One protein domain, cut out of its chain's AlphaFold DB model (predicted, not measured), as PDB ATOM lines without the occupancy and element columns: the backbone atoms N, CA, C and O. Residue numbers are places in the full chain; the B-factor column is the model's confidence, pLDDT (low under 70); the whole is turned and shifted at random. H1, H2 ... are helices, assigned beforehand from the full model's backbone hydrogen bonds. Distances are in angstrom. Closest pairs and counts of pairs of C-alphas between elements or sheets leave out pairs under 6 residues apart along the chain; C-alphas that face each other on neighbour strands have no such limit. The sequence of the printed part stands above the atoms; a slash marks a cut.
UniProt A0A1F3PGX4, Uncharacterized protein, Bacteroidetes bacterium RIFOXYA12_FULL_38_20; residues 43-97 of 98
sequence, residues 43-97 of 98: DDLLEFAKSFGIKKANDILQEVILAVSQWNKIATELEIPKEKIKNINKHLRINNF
ATOM      1  N   ASP A  43     188.714 156.839 121.326       95.50
ATOM      2  CA  ASP A  43     187.684 156.364 122.249       95.50
ATOM      3  C   ASP A  43     188.207 156.267 123.686       95.50
ATOM      4  O   ASP A  43     187.512 156.716 124.595       95.50
ATOM      5  N   ASP A  44     189.458 155.823 123.888       96.06
ATOM      6  CA  ASP A  44     190.092 155.804 125.220       96.06
ATOM      7  C   ASP A  44     190.069 157.206 125.866       96.06
ATOM      8  O   ASP A  44     189.762 157.364 127.050       96.06
ATOM      9  N   LEU A  45     190.380 158.245 125.080       95.69
ATOM     10  CA  LEU A  45     190.426 159.631 125.556       95.69
ATOM     11  C   LEU A  45     189.027 160.216 125.787       95.69
ATOM     12  O   LEU A  45     188.822 160.964 126.746       95.69
ATOM     13  N   LEU A  46     188.057 159.886 124.930       96.25
ATOM     14  CA  LEU A  46     186.676 160.350 125.071       96.25
ATOM     15  C   LEU A  46     185.963 159.681 126.252       96.25
ATOM     16  O   LEU A  46     185.213 160.346 126.970       96.25
ATOM     17  N   GLU A  47     186.220 158.396 126.496       96.81
ATOM     18  CA  GLU A  47     185.725 157.693 127.677       96.81
ATOM     19  C   GLU A  47     186.328 158.277 128.956       96.81
ATOM     20  O   GLU A  47     185.596 158.584 129.899       96.81
ATOM     21  N   PHE A  48     187.644 158.510 128.976       96.56
ATOM     22  CA  PHE A  48     188.303 159.192 130.087       96.56
ATOM     23  C   PHE A  48     187.668 160.563 130.357       96.56
ATOM     24  O   PHE A  48     187.264 160.861 131.481       96.56
ATOM     25  N   ALA A  49     187.490 161.378 129.318       97.38
ATOM     26  CA  ALA A  49     186.851 162.679 129.441       97.38
ATOM     27  C   ALA A  49     185.434 162.590 130.026       97.38
ATOM     28  O   ALA A  49     185.085 163.372 130.913       97.38
ATOM     29  N   LYS A  50     184.633 161.616 129.579       97.25
ATOM     30  CA  LYS A  50     183.284 161.373 130.099       97.25
ATOM     31  C   LYS A  50     183.309 161.023 131.588       97.25
ATOM     32  O   LYS A  50     182.549 161.618 132.351       97.25
ATOM     33  N   SER A  51     184.190 160.114 132.002       97.12
ATOM     34  CA  SER A  51     184.313 159.656 133.395       97.12
ATOM     35  C   SER A  51     184.683 160.777 134.369       97.12
ATOM     36  O   SER A  51     184.225 160.776 135.507       97.12
ATOM     37  N   PHE A  52     185.457 161.766 133.913       95.94
ATOM     38  CA  PHE A  52     185.888 162.908 134.728       95.94
ATOM     39  C   PHE A  52     185.103 164.203 134.454       95.94
ATOM     40  O   PHE A  52     185.455 165.262 134.972       95.94
ATOM     41  N   GLY A  53     184.032 164.146 133.655       97.00
ATOM     42  CA  GLY A  53     183.176 165.303 133.375       97.00
ATOM     43  C   GLY A  53     183.849 166.413 132.557       97.00
ATOM     44  O   GLY A  53     183.447 167.577 132.647       97.00
ATOM     45  N   ILE A  54     184.864 166.078 131.753       97.19
ATOM     46  CA  ILE A  54     185.553 167.021 130.867       97.19
ATOM     47  C   ILE A  54     184.612 167.398 129.718       97.19
ATOM     48  O   ILE A  54     184.226 166.578 128.884       97.19
ATOM     49  N   LYS A  55     184.234 168.677 129.669       97.06
ATOM     50  CA  LYS A  55     183.368 169.231 128.621       97.06
ATOM     51  C   LYS A  55     184.175 169.501 127.351       97.06
ATOM     52  O   LYS A  55     185.356 169.817 127.434       97.06
ATOM     53  N   LYS A  56     183.514 169.444 126.187       97.44
ATOM     54  CA  LYS A  56     184.112 169.748 124.868       97.44
ATOM     55  C   LYS A  56     185.349 168.902 124.527       97.44
ATOM     56  O   LYS A  56     186.267 169.369 123.867       97.44
ATOM     57  N   ALA A  57     185.374 167.643 124.965       97.25
ATOM     58  CA  ALA A  57     186.531 166.764 124.788       97.25
ATOM     59  C   ALA A  57     186.954 166.588 123.318       97.25
ATOM     60  O   ALA A  57     188.146 166.584 123.026       97.25
ATOM     61  N   ASN A  58     185.990 166.497 122.393       96.31
ATOM     62  CA  ASN A  58     186.280 166.433 120.958       96.31
ATOM     63  C   ASN A  58     186.946 167.714 120.441       96.31
ATOM     64  O   ASN A  58     187.919 167.621 119.700       96.31
ATOM     65  N   ASP A  59     186.459 168.886 120.858       97.81
ATOM     66  CA  ASP A  59     187.023 170.174 120.439       97.81
ATOM     67  C   ASP A  59     188.461 170.315 120.956       97.81
ATOM     68  O   ASP A  59     189.366 170.620 120.187       97.81
ATOM     69  N   ILE A  60     188.691 169.987 122.235       97.50
ATOM     70  CA  ILE A  60     190.026 169.998 122.855       97.50
ATOM     71  C   ILE A  60     190.974 169.053 122.109       97.50
ATOM     72  O   ILE A  60     192.103 169.424 121.793       97.50
ATOM     73  N   LEU A  61     190.524 167.831 121.807       96.06
ATOM     74  CA  LEU A  61     191.331 166.866 121.064       96.06
ATOM     75  C   LEU A  61     191.688 167.404 119.670       96.06
ATOM     76  O   LEU A  61     192.843 167.312 119.259       96.06
ATOM     77  N   GLN A  62     190.727 168.013 118.974       96.38
ATOM     78  CA  GLN A  62     190.950 168.599 117.656       96.38
ATOM     79  C   GLN A  62     191.933 169.775 117.702       96.38
ATOM     80  O   GLN A  62     192.824 169.857 116.858       96.38
ATOM     81  N   GLU A  63     191.814 170.665 118.689       97.75
ATOM     82  CA  GLU A  63     192.748 171.777 118.893       97.75
ATOM     83  C   GLU A  63     194.182 171.273 119.100       97.75
ATOM     84  O   GLU A  63     195.115 171.782 118.472       97.75
ATOM     85  N   VAL A  64     194.364 170.227 119.914       95.94
ATOM     86  CA  VAL A  64     195.679 169.613 120.149       95.94
ATOM     87  C   VAL A  64     196.225 168.964 118.876       95.94
ATOM     88  O   VAL A  64     197.391 169.180 118.544       95.94
ATOM     89  N   ILE A  65     195.408 168.211 118.132       96.38
ATOM     90  CA  ILE A  65     195.816 167.603 116.852       96.38
ATOM     91  C   ILE A  65     196.281 168.685 115.874       96.38
ATOM     92  O   ILE A  65     197.359 168.565 115.287       96.38
ATOM     93  N   LEU A  66     195.509 169.766 115.732       96.56
ATOM     94  CA  LEU A  66     195.849 170.875 114.847       96.56
ATOM     95  C   LEU A  66     197.143 171.563 115.285       96.56
ATOM     96  O   LEU A  66     198.008 171.795 114.445       96.56
ATOM     97  N   ALA A  67     197.326 171.830 116.577       96.44
ATOM     98  CA  ALA A  67     198.548 172.443 117.090       96.44
ATOM     99  C   ALA A  67     199.783 171.560 116.842       96.44
ATOM    100  O   ALA A  67     200.788 172.032 116.309       96.44
ATOM    101  N   VAL A  68     199.699 170.262 117.154       95.94
ATOM    102  CA  VAL A  68     200.804 169.309 116.956       95.94
ATOM    103  C   VAL A  68     201.103 169.097 115.468       95.94
ATOM    104  O   VAL A  68     202.266 168.943 115.098       95.94
ATOM    105  N   SER A  69     200.097 169.170 114.588       96.31
ATOM    106  CA  SER A  69     200.293 169.051 113.132       96.31
ATOM    107  C   SER A  69     201.188 170.156 112.546       96.31
ATOM    108  O   SER A  69     201.851 169.945 111.530       96.31
ATOM    109  N   GLN A  70     201.276 171.313 113.215       97.12
ATOM    110  CA  GLN A  70     202.149 172.421 112.816       97.12
ATOM    111  C   GLN A  70     203.626 172.190 113.160       97.12
ATOM    112  O   GLN A  70     204.465 172.996 112.752       97.12
ATOM    113  N   TRP A  71     203.971 171.111 113.876       96.56
ATOM    114  CA  TRP A  71     205.335 170.840 114.338       96.56
ATOM    115  C   TRP A  71     206.377 170.994 113.229       96.56
ATOM    116  O   TRP A  71     207.347 171.721 113.406       96.56
ATOM    117  N   ASN A  72     206.167 170.371 112.065       96.44
ATOM    118  CA  ASN A  72     207.150 170.419 110.982       96.44
ATOM    119  C   ASN A  72     207.402 171.850 110.474       96.44
ATOM    120  O   ASN A  72     208.545 172.214 110.199       96.44
ATOM    121  N   LYS A  73     206.344 172.666 110.379       98.00
ATOM    122  CA  LYS A  73     206.426 174.067 109.956       98.00
ATOM    123  C   LYS A  73     207.189 174.895 110.991       98.00
ATOM    124  O   LYS A  73     208.228 175.459 110.668       98.00
ATOM    125  N   ILE A  74     206.718 174.887 112.238       98.00
ATOM    126  CA  ILE A  74     207.293 175.683 113.333       98.00
ATOM    127  C   ILE A  74     208.748 175.276 113.595       98.00
ATOM    128  O   ILE A  74     209.618 176.128 113.729       98.00
ATOM    129  N   ALA A  75     209.045 173.976 113.627       97.75
ATOM    130  CA  ALA A  75     210.399 173.486 113.866       97.75
ATOM    131  C   ALA A  75     211.374 173.887 112.750       97.75
ATOM    132  O   ALA A  75     212.543 174.139 113.029       97.75
ATOM    133  N   THR A  76     210.896 173.966 111.504       98.12
ATOM    134  CA  THR A  76     211.699 174.458 110.376       98.12
ATOM    135  C   THR A  76     211.941 175.964 110.485       98.12
ATOM    136  O   THR A  76     213.070 176.399 110.292       98.12
ATOM    137  N   GLU A  77     210.914 176.748 110.831       98.44
ATOM    138  CA  GLU A  77     211.022 178.203 111.052       98.44
ATOM    139  C   GLU A  77     211.973 178.552 112.208       98.44
ATOM    140  O   GLU A  77     212.664 179.564 112.151       98.44
ATOM    141  N   LEU A  78     212.047 177.697 113.231       98.00
ATOM    142  CA  LEU A  78     212.970 177.821 114.365       98.00
ATOM    143  C   LEU A  78     214.343 177.171 114.121       98.00
ATOM    144  O   LEU A  78     215.111 177.000 115.065       98.00
ATOM    145  N   GLU A  79     214.635 176.765 112.883       98.00
ATOM    146  CA  GLU A  79     215.927 176.196 112.474       98.00
ATOM    147  C   GLU A  79     216.356 174.955 113.282       98.00
ATOM    148  O   GLU A  79     217.543 174.667 113.458       98.00
ATOM    149  N   ILE A  80     215.392 174.156 113.755       97.62
ATOM    150  CA  ILE A  80     215.694 172.887 114.421       97.62
ATOM    151  C   ILE A  80     216.379 171.947 113.407       97.62
ATOM    152  O   ILE A  80     215.911 171.812 112.272       97.62
ATOM    153  N   PRO A  81     217.457 171.230 113.789       98.06
ATOM    154  CA  PRO A  81     218.141 170.315 112.881       98.06
ATOM    155  C   PRO A  81     217.191 169.302 112.232       98.06
ATOM    156  O   PRO A  81     216.428 168.619 112.920       98.06
ATOM    157  N   LYS A  82     217.282 169.150 110.904       97.25
ATOM    158  CA  LYS A  82     216.386 168.296 110.101       97.25
ATOM    159  C   LYS A  82     216.287 166.858 110.617       97.25
ATOM    160  O   LYS A  82     215.196 166.293 110.639       97.25
ATOM    161  N   GLU A  83     217.398 166.284 111.074       97.00
ATOM    162  CA  GLU A  83     217.421 164.942 111.674       97.00
ATOM    163  C   GLU A  83     216.546 164.855 112.932       97.00
ATOM    164  O   GLU A  83     215.788 163.899 113.098       97.00
ATOM    165  N   LYS A  84     216.566 165.889 113.784       95.81
ATOM    166  CA  LYS A  84     215.734 165.956 114.993       95.81
ATOM    167  C   LYS A  84     214.257 166.122 114.643       95.81
ATOM    168  O   LYS A  84     213.422 165.420 115.208       95.81
ATOM    169  N   ILE A  85     213.936 166.980 113.670       97.38
ATOM    170  CA  ILE A  85     212.565 167.139 113.158       97.38
ATOM    171  C   ILE A  85     212.037 165.798 112.634       97.38
ATOM    172  O   ILE A  85     210.947 165.369 113.012       97.38
ATOM    173  N   LYS A  86     212.828 165.109 111.801       96.56
ATOM    174  CA  LYS A  86     212.490 163.800 111.228       96.56
ATOM    175  C   LYS A  86     212.310 162.732 112.303       96.56
ATOM    176  O   LYS A  86     211.394 161.923 112.191       96.56
ATOM    177  N   ASN A  87     213.165 162.715 113.325       95.19
ATOM    178  CA  ASN A  87     213.050 161.788 114.445       95.19
ATOM    179  C   ASN A  87     211.742 162.002 115.222       95.19
ATOM    180  O   ASN A  87     210.969 161.058 115.359       95.19
ATOM    181  N   ILE A  88     211.448 163.239 115.635       95.69
ATOM    182  CA  ILE A  88     210.224 163.560 116.385       95.69
ATOM    183  C   ILE A  88     208.977 163.259 115.546       95.69
ATOM    184  O   ILE A  88     208.063 162.602 116.037       95.69
ATOM    185  N   ASN A  89     208.965 163.637 114.260       95.00
ATOM    186  CA  ASN A  89     207.843 163.377 113.348       95.00
ATOM    187  C   ASN A  89     207.456 161.894 113.273       95.00
ATOM    188  O   ASN A  89     206.272 161.579 113.253       95.00
ATOM    189  N   LYS A  90     208.430 160.972 113.278       94.00
ATOM    190  CA  LYS A  90     208.158 159.521 113.268       94.00
ATOM    191  C   LYS A  90     207.387 159.042 114.501       94.00
ATOM    192  O   LYS A  90     206.798 157.965 114.466       94.00
ATOM    193  N   HIS A  91     207.427 159.808 115.586       93.19
ATOM    194  CA  HIS A  91     206.800 159.472 116.858       93.19
ATOM    195  C   HIS A  91     205.540 160.299 117.150       93.19
ATOM    196  O   HIS A  91     204.875 160.034 118.151       93.19
ATOM    197  N   LEU A  92     205.160 161.243 116.280       93.31
ATOM    198  CA  LEU A  92     203.877 161.941 116.379       93.31
ATOM    199  C   LEU A  92     202.752 161.029 115.875       93.31
ATOM    200  O   LEU A  92     202.649 160.739 114.687       93.31
ATOM    201  N   ARG A  93     201.881 160.582 116.782       91.19
ATOM    202  CA  ARG A  93     200.815 159.600 116.495       91.19
ATOM    203  C   ARG A  93     199.457 160.244 116.197       91.19
ATOM    204  O   ARG A  93     198.419 159.650 116.464       91.19
ATOM    205  N   ILE A  94     199.456 161.464 115.658       91.44
ATOM    206  CA  ILE A  94     198.230 162.250 115.437       91.44
ATOM    207  C   ILE A  94     197.270 161.604 114.429       91.44
ATOM    208  O   ILE A  94     196.063 161.727 114.588       91.44
ATOM    209  N   ASN A  95     197.784 160.839 113.461       85.38
ATOM    210  CA  ASN A  95     196.965 160.146 112.457       85.38
ATOM    211  C   ASN A  95     196.046 159.070 113.053       85.38
ATOM    212  O   ASN A  95     195.089 158.672 112.403       85.38
ATOM    213  N   ASN A  96     196.310 158.611 114.278       83.06
ATOM    214  CA  ASN A  96     195.463 157.631 114.959       83.06
ATOM    215  C   ASN A  96     194.166 158.253 115.514       83.06
ATOM    216  O   ASN A  96     193.330 157.533 116.059       83.06
ATOM    217  N   PHE A  97     194.028 159.580 115.435       83.25
ATOM    218  CA  PHE A  97     192.922 160.342 116.021       83.25
ATOM    219  C   PHE A  97     192.131 161.168 114.994       83.25
ATOM    220  O   PHE A  97     191.148 161.811 115.382       83.25
TER     221      PHE A  97
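What this domain is: This is residues 43 to 97 of the 98 residues of an uncharacterized protein of Bacteroidetes bacterium RIFOXYA12_FULL_38_20 (UniProt A0A1F3PGX4). The backbone makes one long, narrow loop that almost comes back on itself: H2, the longest helix, and H3 follow each other along one long side, and the backbone folds back on both sides of this pair, with H1 beyond the first residues of H2 and H4 alongside H3. After H4, residues 90 to 97, with no named element, run back along the loop's second side toward H1. The printed part has 55 residues with four named helices, in the order H1, H2, H3, H4, and no named strand; the class is all helix. The whole is loose, with a radius of gyration of the C-alphas of 14.3 A, and its outline is a rod spanning 41 by 17 by 15 A.

How they stand to each other: Begin with H2, residues 57 to 69, the longest helix by residues. Before it in the chain stands H1, residues 43 to 51, and the two only just touch, with 3 pairs of C-alphas within 8 A. The closest C-alphas are those of Ala 49 and Ala 57, 6.2 A apart, and H2 touches H1 with residues 57 to 58 alone. H1 and H2 form a helical hairpin, running opposite ways at a steep tilt of 44 degrees. Past the other end of H2 look for H3, residues 71 to 77; H2 and H3 meet only through their link. H3 touches H4, residues 82 to 89, and the closest C-alphas are those of Asn 72 and Ile 85, 6.7 A apart. H3 and H4 are a helical hairpin too, running opposite ways at a shallow tilt of 22 degrees. H1 is apart from H3 and from H4, and H2 is apart from H4. In H1, H2, H3 and H4 every O i to N i+4 pair is within hydrogen-bond range.

Where its parts are: Find C-alpha 57 at (186.531, 166.764, 124.788); from there H2 runs 18.2 A to C-alpha 69 at (200.293, 169.051, 113.132). H3, from Trp 71 to Glu 77, has 7 residues and measures 9.9 A. H4, from Lys 82 to Asn 89, measures 10.4 A and ends with C-alpha 89 at (207.843, 163.377, 113.348). Go back to C-alpha 43 at (187.684, 156.364, 122.249) for the first residue of H1, which runs 12.1 A to Ser 51.

The domain as a whole: The two C-alphas farthest apart are those of Ser 51 and Glu 79, at 41.4 A, while the first and last printed C-alphas, of Asp 43 and Phe 97, are 9.1 A apart. The printed part has no cut, and the links from H1 to H2, H2 to H3 and H3 to H4 are tight. The mean pLDDT of the printed part is 95.8, and no printed residue is under 70.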